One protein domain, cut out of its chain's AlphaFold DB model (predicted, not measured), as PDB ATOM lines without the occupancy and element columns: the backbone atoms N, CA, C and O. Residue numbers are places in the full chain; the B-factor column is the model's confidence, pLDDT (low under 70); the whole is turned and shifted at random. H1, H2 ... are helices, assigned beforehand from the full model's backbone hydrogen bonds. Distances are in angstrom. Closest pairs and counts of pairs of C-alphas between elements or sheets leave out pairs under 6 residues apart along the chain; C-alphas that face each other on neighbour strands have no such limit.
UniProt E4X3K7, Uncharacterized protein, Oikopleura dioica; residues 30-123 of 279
ATOM      1  N   GLY A  30     145.054 249.759 352.486       55.22
ATOM      2  CA  GLY A  30     145.826 250.211 353.641       55.22
ATOM      3  C   GLY A  30     147.318 250.380 353.350       55.22
ATOM      4  O   GLY A  30     147.981 251.194 353.990       55.22
ATOM      5  N   ASN A  31     147.872 249.679 352.357       63.31
ATOM      6  CA  ASN A  31     149.283 249.835 352.009       63.31
ATOM      7  C   ASN A  31     149.557 251.037 351.086       63.31
ATOM      8  O   ASN A  31     150.634 251.624 351.181       63.31
ATOM      9  N   ILE A  32     148.600 251.449 350.242       70.50
ATOM     10  CA  ILE A  32     148.726 252.699 349.468       70.50
ATOM     11  C   ILE A  32     148.470 253.908 350.370       70.50
ATOM     12  O   ILE A  32     149.145 254.924 350.233       70.50
ATOM     13  N   GLU A  33     147.547 253.807 351.327       71.50
ATOM     14  CA  GLU A  33     147.321 254.865 352.321       71.50
ATOM     15  C   GLU A  33     148.587 255.146 353.140       71.50
ATOM     16  O   GLU A  33     148.976 256.304 353.272       71.50
ATOM     17  N   ARG A  34     149.339 254.109 353.535       75.12
ATOM     18  CA  ARG A  34     150.679 254.261 354.143       75.12
ATOM     19  C   ARG A  34     151.686 254.982 353.244       75.12
ATOM     20  O   ARG A  34     152.607 255.623 353.741       75.12
ATOM     21  N   LEU A  35     151.538 254.864 351.927       78.56
ATOM     22  CA  LEU A  35     152.388 255.541 350.949       78.56
ATOM     23  C   LEU A  35     152.023 257.033 350.827       78.56
ATOM     24  O   LEU A  35     152.897 257.868 350.603       78.56
ATOM     25  N   ILE A  36     150.749 257.376 351.038       78.88
ATOM     26  CA  ILE A  36     150.275 258.763 351.151       78.88
ATOM     27  C   ILE A  36     150.719 259.384 352.486       78.88
ATOM     28  O   ILE A  36     151.102 260.549 352.513       78.88
ATOM     29  N   GLU A  37     150.698 258.617 353.580       79.88
ATOM     30  CA  GLU A  37     151.095 259.076 354.921       79.88
ATOM     31  C   GLU A  37     152.608 259.299 355.082       79.88
ATOM     32  O   GLU A  37     153.031 260.086 355.935       79.88
ATOM     33  N   ALA A  38     153.425 258.615 354.277       80.19
ATOM     34  CA  ALA A  38     154.875 258.771 354.267       80.19
ATOM     35  C   ALA A  38     155.285 260.201 353.872       80.19
ATOM     36  O   ALA A  38     154.784 260.766 352.894       80.19
ATOM     37  N   LYS A  39     156.226 260.788 354.618       76.38
ATOM     38  CA  LYS A  39     156.610 262.201 354.470       76.38
ATOM     39  C   LYS A  39     157.813 262.391 353.559       76.38
ATOM     40  O   LYS A  39     157.878 263.405 352.868       76.38
ATOM     41  N   THR A  40     158.740 261.433 353.532       82.06
ATOM     42  CA  THR A  40     159.944 261.513 352.686       82.06
ATOM     43  C   THR A  40     159.858 260.598 351.463       82.06
ATOM     44  O   THR A  40     159.029 259.687 351.398       82.06
ATOM     45  N   VAL A  41     160.712 260.840 350.464       81.62
ATOM     46  CA  VAL A  41     160.790 259.994 349.261       81.62
ATOM     47  C   VAL A  41     161.286 258.593 349.626       81.62
ATOM     48  O   VAL A  41     160.731 257.602 349.158       81.62
ATOM     49  N   GLU A  42     162.259 258.492 350.530       83.44
ATOM     50  CA  GLU A  42     162.846 257.226 350.981       83.44
ATOM     51  C   GLU A  42     161.820 256.358 351.722       83.44
ATOM     52  O   GLU A  42     161.763 255.141 351.524       83.44
ATOM     53  N   GLU A  43     160.972 256.977 352.549       83.25
ATOM     54  CA  GLU A  43     159.864 256.293 353.217       83.25
ATOM     55  C   GLU A  43     158.862 255.749 352.193       83.25
ATOM     56  O   GLU A  43     158.486 254.573 352.257       83.25
ATOM     57  N   LYS A  44     158.482 256.572 351.204       85.44
ATOM     58  CA  LYS A  44     157.588 256.165 350.110       85.44
ATOM     59  C   LYS A  44     158.171 254.993 349.321       85.44
ATOM     60  O   LYS A  44     157.457 254.028 349.050       85.44
ATOM     61  N   GLU A  45     159.465 255.016 349.007       85.00
ATOM     62  CA  GLU A  45     160.141 253.922 348.300       85.00
ATOM     63  C   GLU A  45     160.205 252.628 349.121       85.00
ATOM     64  O   GLU A  45     160.027 251.534 348.576       85.00
ATOM     65  N   ALA A  46     160.434 252.720 350.433       83.44
ATOM     66  CA  ALA A  46     160.445 251.556 351.314       83.44
ATOM     67  C   ALA A  46     159.059 250.896 351.408       83.44
ATOM     68  O   ALA A  46     158.956 249.665 351.379       83.44
ATOM     69  N   VAL A  47     157.993 251.702 351.483       84.12
ATOM     70  CA  VAL A  47     156.604 251.214 351.436       84.12
ATOM     71  C   VAL A  47     156.308 250.595 350.070       84.12
ATOM     72  O   VAL A  47     155.784 249.482 350.005       84.12
ATOM     73  N   TRP A  48     156.727 251.247 348.983       85.75
ATOM     74  CA  TRP A  48     156.542 250.743 347.623       85.75
ATOM     75  C   TRP A  48     157.215 249.389 347.399       85.75
ATOM     76  O   TRP A  48     156.577 248.462 346.908       85.75
ATOM     77  N   LYS A  49     158.468 249.208 347.836       83.62
ATOM     78  CA  LYS A  49     159.171 247.916 347.731       83.62
ATOM     79  C   LYS A  49     158.433 246.781 348.449       83.62
ATOM     80  O   LYS A  49     158.385 245.674 347.924       83.62
ATOM     81  N   LYS A  50     157.828 247.050 349.611       80.56
ATOM     82  CA  LYS A  50     157.021 246.059 350.350       80.56
ATOM     83  C   LYS A  50     155.699 245.749 349.647       80.56
ATOM     84  O   LYS A  50     155.289 244.589 349.590       80.56
ATOM     85  N   LEU A  51     155.058 246.769 349.077       78.31
ATOM     86  CA  LEU A  51     153.857 246.631 348.248       78.31
ATOM     87  C   LEU A  51     154.108 245.727 347.041       78.31
ATOM     88  O   LEU A  51     153.314 244.823 346.773       78.31
ATOM     89  N   LYS A  52     155.257 245.910 346.375       77.31
ATOM     90  CA  LYS A  52     155.639 245.108 345.208       77.31
ATOM     91  C   LYS A  52     155.698 243.605 345.487       77.31
ATOM     92  O   LYS A  52     155.484 242.812 344.580       77.31
ATOM     93  N   THR A  53     156.008 243.209 346.721       74.81
ATOM     94  CA  THR A  53     156.145 241.795 347.102       74.81
ATOM     95  C   THR A  53     154.853 241.158 347.604       74.81
ATOM     96  O   THR A  53     154.811 239.942 347.766       74.81
ATOM     97  N   THR A  54     153.820 241.951 347.898       67.00
ATOM     98  CA  THR A  54     152.626 241.487 348.627       67.00
ATOM     99  C   THR A  54     151.331 241.569 347.829       67.00
ATOM    100  O   THR A  54     150.397 240.842 348.148       67.00
ATOM    101  N   THR A  55     151.258 242.410 346.793       67.81
ATOM    102  CA  THR A  55     149.979 242.755 346.148       67.81
ATOM    103  C   THR A  55     149.964 242.399 344.662       67.81
ATOM    104  O   THR A  55     150.982 242.499 343.979       67.81
ATOM    105  N   ASN A  56     148.790 242.033 344.134       68.94
ATOM    106  CA  ASN A  56     148.584 241.906 342.694       68.94
ATOM    107  C   ASN A  56     148.491 243.300 342.045       68.94
ATOM    108  O   ASN A  56     147.539 244.048 342.270       68.94
ATOM    109  N   PHE A  57     149.478 243.658 341.222       69.31
ATOM    110  CA  PHE A  57     149.582 244.997 340.638       69.31
ATOM    111  C   PHE A  57     148.399 245.390 339.750       69.31
ATOM    112  O   PHE A  57     148.060 246.570 339.702       69.31
ATOM    113  N   SER A  58     147.731 244.441 339.086       66.62
ATOM    114  CA  SER A  58     146.611 244.773 338.193       66.62
ATOM    115  C   SER A  58     145.415 245.385 338.934       66.62
ATOM    116  O   SER A  58     144.667 246.168 338.357       66.62
ATOM    117  N   GLU A  59     145.238 245.055 340.214       69.00
ATOM    118  CA  GLU A  59     144.173 245.607 341.066       69.00
ATOM    119  C   GLU A  59     144.564 246.970 341.658       69.00
ATOM    120  O   GLU A  59     143.715 247.810 341.956       69.00
ATOM    121  N   LEU A  60     145.871 247.221 341.776       72.94
ATOM    122  CA  LEU A  60     146.436 248.437 342.345       72.94
ATOM    123  C   LEU A  60     146.303 249.633 341.390       72.94
ATOM    124  O   LEU A  60     145.946 250.737 341.807       72.94
ATOM    125  N   VAL A  61     146.577 249.418 340.103       74.06
ATOM    126  CA  VAL A  61     146.780 250.463 339.080       74.06
ATOM    127  C   VAL A  61     145.549 251.348 338.861       74.06
ATOM    128  O   VAL A  61     145.681 252.553 338.638       74.06
ATOM    129  N   HIS A  62     144.353 250.773 338.982       71.75
ATOM    130  CA  HIS A  62     143.085 251.489 338.821       71.75
ATOM    131  C   HIS A  62     142.382 251.776 340.152       71.75
ATOM    132  O   HIS A  62     141.240 252.240 340.163       71.75
ATOM    133  N   SER A  63     143.045 251.523 341.284       77.44
ATOM    134  CA  SER A  63     142.445 251.765 342.591       77.44
ATOM    135  C   SER A  63     142.268 253.273 342.857       77.44
ATOM    136  O   SER A  63     143.127 254.089 342.493       77.44
ATOM    137  N   PRO A  64     141.192 253.681 343.557       77.88
ATOM    138  CA  PRO A  64     141.015 255.071 343.977       77.88
ATOM    139  C   PRO A  64     142.167 255.591 344.847       77.88
ATOM    140  O   PRO A  64     142.470 256.782 344.816       77.88
ATOM    141  N   ALA A  65     142.817 254.714 345.616       79.56
ATOM    142  CA  ALA A  65     143.950 255.070 346.458       79.56
ATOM    143  C   ALA A  65     145.192 255.434 345.626       79.56
ATOM    144  O   ALA A  65     145.812 256.461 345.898       79.56
ATOM    145  N   THR A  66     145.493 254.690 344.555       82.50
ATOM    146  CA  THR A  66     146.560 255.051 343.601       82.50
ATOM    147  C   THR A  66     146.303 256.423 342.986       82.50
ATOM    148  O   THR A  66     147.196 257.266 342.945       82.50
ATOM    149  N   MET A  67     145.061 256.700 342.578       83.88
ATOM    150  CA  MET A  67     144.701 258.005 342.010       83.88
ATOM    151  C   MET A  67     144.822 259.143 343.033       83.88
ATOM    152  O   MET A  67     145.268 260.237 342.682       83.88
ATOM    153  N   LYS A  68     144.465 258.898 344.302       82.62
ATOM    154  CA  LYS A  68     144.678 259.860 345.394       82.62
ATOM    155  C   LYS A  68     146.161 260.139 345.623       82.62
ATOM    156  O   LYS A  68     146.512 261.307 345.750       82.62
ATOM    157  N   PHE A  69     147.003 259.106 345.627       84.75
ATOM    158  CA  PHE A  69     148.454 259.246 345.751       84.75
ATOM    159  C   PHE A  69     149.051 260.064 344.597       84.75
ATOM    160  O   PHE A  69     149.736 261.054 344.829       84.75
ATOM    161  N   LEU A  70     148.728 259.730 343.344       85.25
ATOM    162  CA  LEU A  70     149.223 260.496 342.194       85.25
ATOM    163  C   LEU A  70     148.760 261.961 342.242       85.25
ATOM    164  O   LEU A  70     149.514 262.871 341.908       85.25
ATOM    165  N   ASN A  71     147.536 262.212 342.711       81.62
ATOM    166  CA  ASN A  71     147.021 263.567 342.884       81.62
ATOM    167  C   ASN A  71     147.675 264.320 344.062       81.62
ATOM    168  O   ASN A  71     147.799 265.543 343.986       81.62
ATOM    169  N   SER A  72     148.105 263.642 345.135       80.38
ATOM    170  CA  SER A  72     148.875 264.294 346.206       80.38
ATOM    171  C   SER A  72     150.273 264.680 345.723       80.38
ATOM    172  O   SER A  72     150.702 265.803 345.982       80.38
ATOM    173  N   CYS A  73     150.914 263.852 344.887       79.56
ATOM    174  CA  CYS A  73     152.168 264.210 344.215       79.56
ATOM    175  C   CYS A  73     152.056 265.506 343.395       79.56
ATOM    176  O   CYS A  73     153.008 266.277 343.359       79.56
ATOM    177  N   VAL A  74     150.904 265.780 342.771       78.56
ATOM    178  CA  VAL A  74     150.663 267.032 342.028       78.56
ATOM    179  C   VAL A  74     150.505 268.246 342.948       78.56
ATOM    180  O   VAL A  74     150.932 269.343 342.595       78.56
ATOM    181  N   ARG A  75     149.849 268.080 344.102       73.12
ATOM    182  CA  ARG A  75     149.445 269.194 344.980       73.12
ATOM    183  C   ARG A  75     150.503 269.602 345.996       73.12
ATOM    184  O   ARG A  75     150.556 270.771 346.359       73.12
ATOM    185  N   GLU A  76     151.282 268.648 346.492       64.38
ATOM    186  CA  GLU A  76     152.152 268.839 347.659       64.38
ATOM    187  C   GLU A  76     153.596 269.213 347.298       64.38
ATOM    188  O   GLU A  76     154.369 269.581 348.176       64.38
ATOM    189  N   SER A  77     153.988 269.148 346.023       56.62
ATOM    190  CA  SER A  77     155.383 269.344 345.621       56.62
ATOM    191  C   SER A  77     155.716 270.812 345.334       56.62
ATOM    192  O   SER A  77     155.805 271.232 344.180       56.62
ATOM    193  N   SER A  78     155.936 271.612 346.377       55.03
ATOM    194  CA  SER A  78     156.660 272.887 346.228       55.03
ATOM    195  C   SER A  78     158.170 272.692 346.024       55.03
ATOM    196  O   SER A  78     158.813 273.608 345.529       55.03
ATOM    197  N   ASP A  79     158.698 271.503 346.336       55.16
ATOM    198  CA  ASP A  79     160.100 271.109 346.148       55.16
ATOM    199  C   ASP A  79     160.226 269.862 345.246       55.16
ATOM    200  O   ASP A  79     159.271 269.094 345.089       55.16
ATOM    201  N   ASP A  80     161.420 269.659 344.677       57.03
ATOM    202  CA  ASP A  80     161.850 268.585 343.752       57.03
ATOM    203  C   ASP A  80     161.744 267.138 344.301       57.03
ATOM    204  O   ASP A  80     162.338 266.199 343.778       57.03
ATOM    205  N   SER A  81     160.970 266.899 345.359       68.06
ATOM    206  CA  SER A  81     160.866 265.615 346.058       68.06
ATOM    207  C   SER A  81     159.806 264.678 345.458       68.06
ATOM    208  O   SER A  81     159.000 264.084 346.189       68.06
ATOM    209  N   TRP A  82     159.722 264.574 344.131       82.12
ATOM    210  CA  TRP A  82     158.815 263.610 343.505       82.12
ATOM    211  C   TRP A  82     159.345 262.181 343.676       82.12
ATOM    212  O   TRP A  82     160.518 261.929 343.409       82.12
ATOM    213  N   PRO A  83     158.503 261.209 344.082       85.31
ATOM    214  CA  PRO A  83     158.891 259.805 344.092       85.31
ATOM    215  C   PRO A  83     158.857 259.252 342.658       85.31
ATOM    216  O   PRO A  83     157.998 258.437 342.314       85.31
ATOM    217  N   GLU A  84     159.766 259.733 341.803       86.50
ATOM    218  CA  GLU A  84     159.751 259.480 340.356       86.50
ATOM    219  C   GLU A  84     159.717 257.987 340.032       86.50
ATOM    220  O   GLU A  84     158.914 257.559 339.208       86.50
ATOM    221  N   ASN A  85     160.509 257.181 340.744       86.69
ATOM    222  CA  ASN A  85     160.569 255.729 340.564       86.69
ATOM    223  C   ASN A  85     159.195 255.064 340.741       86.69
ATOM    224  O   ASN A  85     158.812 254.194 339.961       86.69
ATOM    225  N   ILE A  86     158.422 255.506 341.737       87.81
ATOM    226  CA  ILE A  86     157.080 254.978 342.016       87.81
ATOM    227  C   ILE A  86     156.109 255.389 340.906       87.81
ATOM    228  O   ILE A  86     155.312 254.576 340.441       87.81
ATOM    229  N   ILE A  87     156.183 256.647 340.464       88.44
ATOM    230  CA  ILE A  87     155.336 257.174 339.388       88.44
ATOM    231  C   ILE A  87     155.615 256.426 338.077       88.44
ATOM    232  O   ILE A  87     154.680 255.978 337.417       88.44
ATOM    233  N   ILE A  88     156.890 256.247 337.724       88.31
ATOM    234  CA  ILE A  88     157.327 255.524 336.522       88.31
ATOM    235  C   ILE A  88     156.846 254.073 336.555       88.31
ATOM    236  O   ILE A  88     156.323 253.583 335.552       88.31
ATOM    237  N   ASP A  89     156.967 253.395 337.700       86.44
ATOM    238  CA  ASP A  89     156.457 252.032 337.868       86.44
ATOM    239  C   ASP A  89     154.940 251.969 337.642       86.44
ATOM    240  O   ASP A  89     154.458 251.120 336.895       86.44
ATOM    241  N   LEU A  90     154.177 252.878 338.255       86.81
ATOM    242  CA  LEU A  90     152.721 252.934 338.108       86.81
ATOM    243  C   LEU A  90     152.297 253.187 336.654       86.81
ATOM    244  O   LEU A  90     151.379 252.532 336.161       86.81
ATOM    245  N   LEU A  91     152.977 254.095 335.953       86.62
ATOM    246  CA  LEU A  91     152.734 254.361 334.531       86.62
ATOM    247  C   LEU A  91     153.068 253.142 333.662       86.62
ATOM    248  O   LEU A  91     152.287 252.785 332.781       86.62
ATOM    249  N   SER A  92     154.174 252.457 333.959       81.88
ATOM    250  CA  SER A  92     154.604 251.242 333.250       81.88
ATOM    251  C   SER A  92     153.637 250.070 333.443       81.88
ATOM    252  O   SER A  92     153.525 249.208 332.575       81.88
ATOM    253  N   LEU A  93     152.907 250.049 334.562       81.25
ATOM    254  CA  LEU A  93     151.853 249.075 334.848       81.25
ATOM    255  C   LEU A  93     150.501 249.415 334.185       81.25
ATOM    256  O   LEU A  93     149.546 248.659 334.356       81.25
ATOM    257  N   GLY A  94     150.403 250.519 333.433       78.31
ATOM    258  CA  GLY A  94     149.180 250.927 332.723       78.31
ATOM    259  C   GLY A  94     148.268 251.861 333.523       78.31
ATOM    260  O   GLY A  94     147.052 251.877 333.328       78.31
ATOM    261  N   CYS A  95     148.815 252.632 334.470       83.62
ATOM    262  CA  CYS A  95     148.013 253.623 335.183       83.62
ATOM    263  C   CYS A  95     147.597 254.741 334.227       83.62
ATOM    264  O   CYS A  95     148.435 255.486 333.726       83.62
ATOM    265  N   ALA A  96     146.291 254.876 334.007       81.88
ATOM    266  CA  ALA A  96     145.716 255.864 333.110       81.88
ATOM    267  C   ALA A  96     144.475 256.523 333.719       81.88
ATOM    268  O   ALA A  96     143.818 255.980 334.608       81.88
ATOM    269  N   GLY A  97     144.148 257.719 333.231       79.56
ATOM    270  CA  GLY A  97     142.983 258.483 333.669       79.56
ATOM    271  C   GLY A  97     143.249 259.987 333.762       79.56
ATOM    272  O   GLY A  97     144.382 260.436 333.597       79.56
ATOM    273  N   PRO A  98     142.215 260.795 334.056       78.31
ATOM    274  CA  PRO A  98     142.325 262.255 334.064       78.31
ATOM    275  C   PRO A  98     143.306 262.779 335.122       78.31
ATOM    276  O   PRO A  98     143.994 263.765 334.877       78.31
ATOM    277  N   HIS A  99     143.416 262.106 336.273       80.25
ATOM    278  CA  HIS A  99     144.388 262.459 337.315       80.25
ATOM    279  C   HIS A  99     145.831 262.200 336.873       80.25
ATOM    280  O   HIS A  99     146.706 263.020 337.140       80.25
ATOM    281  N   VAL A 100     146.062 261.104 336.144       86.25
ATOM    282  CA  VAL A 100     147.372 260.776 335.570       86.25
ATOM    283  C   VAL A 100     147.751 261.789 334.494       86.25
ATOM    284  O   VAL A 100     148.870 262.281 334.480       86.25
ATOM    285  N   VAL A 101     146.804 262.178 333.640       84.88
ATOM    286  CA  VAL A 101     147.043 263.223 332.636       84.88
ATOM    287  C   VAL A 101     147.394 264.561 333.301       84.88
ATOM    288  O   VAL A 101     148.341 265.206 332.873       84.88
ATOM    289  N   GLY A 102     146.706 264.947 334.382       83.50
ATOM    290  CA  GLY A 102     147.054 266.153 335.143       83.50
ATOM    291  C   GLY A 102     148.452 266.094 335.777       83.50
ATOM    292  O   GLY A 102     149.161 267.097 335.785       83.50
ATOM    293  N   LEU A 103     148.881 264.920 336.252       88.19
ATOM    294  CA  LEU A 103     150.256 264.697 336.710       88.19
ATOM    295  C   LEU A 103     151.263 264.872 335.569       88.19
ATOM    296  O   LEU A 103     152.282 265.528 335.757       88.19
ATOM    297  N   LEU A 104     150.967 264.324 334.389       88.81
ATOM    298  CA  LEU A 104     151.825 264.438 333.208       88.81
ATOM    299  C   LEU A 104     151.901 265.874 332.679       88.81
ATOM    300  O   LEU A 104     152.971 266.295 332.244       88.81
ATOM    301  N   ASP A 105     150.812 266.644 332.772       87.19
ATOM    302  CA  ASP A 105     150.807 268.072 332.441       87.19
ATOM    303  C   ASP A 105     151.832 268.825 333.330       87.19
ATOM    304  O   ASP A 105     152.635 269.611 332.825       87.19
ATOM    305  N   VAL A 106     151.875 268.533 334.640       87.00
ATOM    306  CA  VAL A 106     152.861 269.117 335.576       87.00
ATOM    307  C   VAL A 106     154.270 268.564 335.352       87.00
ATOM    308  O   VAL A 106     155.235 269.326 335.389       87.00
ATOM    309  N   ALA A 107     154.405 267.266 335.074       86.38
ATOM    310  CA  ALA A 107     155.690 266.633 334.777       86.38
ATOM    311  C   ALA A 107     156.358 267.280 333.557       86.38
ATOM    312  O   ALA A 107     157.546 267.596 333.589       86.38
ATOM    313  N   ASN A 108     155.577 267.544 332.507       85.12
ATOM    314  CA  ASN A 108     156.050 268.222 331.307       85.12
ATOM    315  C   ASN A 108     156.477 269.673 331.596       85.12
ATOM    316  O   ASN A 108     157.540 270.096 331.150       85.12
ATOM    317  N   GLN A 109     155.708 270.422 332.399       84.56
ATOM    318  CA  GLN A 109     156.074 271.788 332.811       84.56
ATOM    319  C   GLN A 109     157.379 271.846 333.618       84.56
ATOM    320  O   GLN A 109     158.107 272.831 333.533       84.56
ATOM    321  N   ARG A 110     157.680 270.793 334.386       81.94
ATOM    322  CA  ARG A 110     158.909 270.666 335.184       81.94
ATOM    323  C   ARG A 110     160.079 270.029 334.430       81.94
ATOM    324  O   ARG A 110     161.121 269.812 335.034       81.94
ATOM    325  N   ALA A 111     159.916 269.698 333.148       80.75
ATOM    326  CA  ALA A 111     160.901 268.943 332.373       80.75
ATOM    327  C   ALA A 111     161.302 267.592 333.020       80.75
ATOM    328  O   ALA A 111     162.428 267.119 332.866       80.75
ATOM    329  N   ALA A 112     160.368 266.929 333.715       83.00
ATOM    330  CA  ALA A 112     160.567 265.598 334.294       83.00
ATOM    331  C   ALA A 112     160.474 264.509 333.204       83.00
ATOM    332  O   ALA A 112     159.511 263.737 333.130       83.00
ATOM    333  N   HIS A 113     161.477 264.470 332.318       82.00
ATOM    334  CA  HIS A 113     161.474 263.662 331.092       82.00
ATOM    335  C   HIS A 113     161.209 262.173 331.347       82.00
ATOM    336  O   HIS A 113     160.453 261.557 330.602       82.00
ATOM    337  N   ASN A 114     161.763 261.600 332.420       81.69
ATOM    338  CA  ASN A 114     161.624 260.173 332.733       81.69
ATOM    339  C   ASN A 114     160.166 259.760 332.986       81.69
ATOM    340  O   ASN A 114     159.713 258.730 332.484       81.69
ATOM    341  N   ILE A 115     159.410 260.597 333.702       85.31
ATOM    342  CA  ILE A 115     157.987 260.368 333.976       85.31
ATOM    343  C   ILE A 115     157.172 260.486 332.688       85.31
ATOM    344  O   ILE A 115     156.332 259.633 332.405       85.31
ATOM    345  N   VAL A 116     157.445 261.511 331.879       84.75
ATOM    346  CA  VAL A 116     156.732 261.736 330.615       84.75
ATOM    347  C   VAL A 116     156.976 260.584 329.632       84.75
ATOM    348  O   VAL A 116     156.040 260.127 328.980       84.75
ATOM    349  N   THR A 117     158.192 260.039 329.559       80.69
ATOM    350  CA  THR A 117     158.504 258.884 328.692       80.69
ATOM    351  C   THR A 117     157.912 257.561 329.188       80.69
ATOM    352  O   THR A 117     157.675 256.653 328.393       80.69
ATOM    353  N   ALA A 118     157.628 257.441 330.489       82.25
ATOM    354  CA  ALA A 118     156.980 256.257 331.055       82.25
ATOM    355  C   ALA A 118     155.474 256.181 330.729       82.25
ATOM    356  O   ALA A 118     154.856 255.128 330.891       82.25
ATOM    357  N   ALA A 119     154.869 257.270 330.240       82.88
ATOM    358  CA  ALA A 119     153.453 257.343 329.892       82.88
ATOM    359  C   ALA A 119     153.134 256.614 328.571       82.88
ATOM    360  O   ALA A 119     152.957 257.225 327.520       82.88
ATOM    361  N   LYS A 120     153.040 255.283 328.631       74.19
ATOM    362  CA  LYS A 120     152.890 254.414 327.450       74.19
ATOM    363  C   LYS A 120     151.444 253.941 327.181       74.19
ATOM    364  O   LYS A 120     151.206 253.228 326.208       74.19
ATOM    365  N   ASP A 121     150.465 254.338 328.001       79.31
ATOM    366  CA  ASP A 121     149.090 253.817 327.929       79.31
ATOM    367  C   ASP A 121     148.318 254.248 326.652       79.31
ATOM    368  O   ASP A 121     148.335 255.432 326.275       79.31
ATOM    369  N   PRO A 122     147.594 253.321 325.987       73.69
ATOM    370  CA  PRO A 122     146.817 253.591 324.774       73.69
ATOM    371  C   PRO A 122     145.591 254.500 324.975       73.69
ATOM    372  O   PRO A 122     144.993 254.934 323.988       73.69
ATOM    373  N   CYS A 123     145.213 254.818 326.210       77.94
ATOM    374  CA  CYS A 123     144.113 255.727 326.526       77.94
ATOM    375  C   CYS A 123     144.574 257.178 326.716       77.94
ATOM    376  O   CYS A 123     143.738 258.065 326.904       77.94
TER     377      CYS A 123
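This is residues 30 to 123 of the 279 residues of an uncharacterized protein of Oikopleura dioica (UniProt E4X3K7). What is the overall shape? Six helices stand in two rows of three, one row packed over the other: H2, H5 and H7 side by side in one, H1, H4 and H6 in the other, running largely the opposite way. The hairpins H1-H2 and H6-H7 make the two ends of this block, H4 and H5 stand somewhat wider apart in its middle, and short H3 sits at the edge on the way from H2 to H4. What is it made of, and how large is it? The printed part has 94 residues with seven named helices, H1 to H7 in chain order, and no named strand: the class is all helix. It is compact and rounded, with a radius of gyration of the C-alphas of 12.2 A and spans of 33 by 31 by 19 A.

Where is the longest helix? H2, residues 41 to 54, runs 20.2 A from C-alpha 41 at (160.790, 259.994, 349.261) to C-alpha 54 at (152.626, 241.487, 348.627). Where are the others? H1 is residues 30 to 37, with C-alpha 30 at (145.826, 250.211, 353.641), and H3 is residues 57 to 60. H4, residues 64 to 76, spans 18.1 A, H5, residues 84 to 92, 12.0 A, and H6, residues 98 to 109, 16.8 A. H7, residues 113 to 118, ends with C-alpha 118 at (156.980, 256.257, 331.055).

What does H2 touch? It forms a helical hairpin with H1, at a shallow tilt of 8 degrees, opposite ways; the closest C-alphas, of Leu 35 and Lys 44, are 5.3 A apart. With residues 45 to 48 alone it only just touches H5, with 3 pairs of C-alphas within 8 A, the closest those of Trp 48 and Ile 86 at 7.0 A. What follows outward? H1 touches H4, closest C-alphas Ile 36 and Phe 69 at 5.7 A, and H4 touches H6, closest Val 74 and Leu 103 at 5.8 A. H7 touches H5, closest C-alphas Ile 88 and Ile 115 at 5.5 A, and forms a hairpin with H6, closest Leu 104 and Val 116 at 6.2 A. H4 and H5 are close but not clearly touching, at a steep tilt of 39 degrees, while H3 touches no helix. How do the backbones run? Every O i to N i+4 pair is within hydrogen-bond range in H1, H4, H5, H6 and H7, and 9 of 10 in H2; H3 is too short for such a pair.

How far does it reach? The C-alphas farthest apart, of Thr 54 and Gln 109, are 34.4 A apart. Are there cuts or long links? The printed part has no cut and no long link; the link from H4 to H5 is short, the others tight. Where is confidence low? Residues 30 to 31, 54 to 59 and 76 to 81 have pLDDT under 70, against a mean of 78.8 over the printed part.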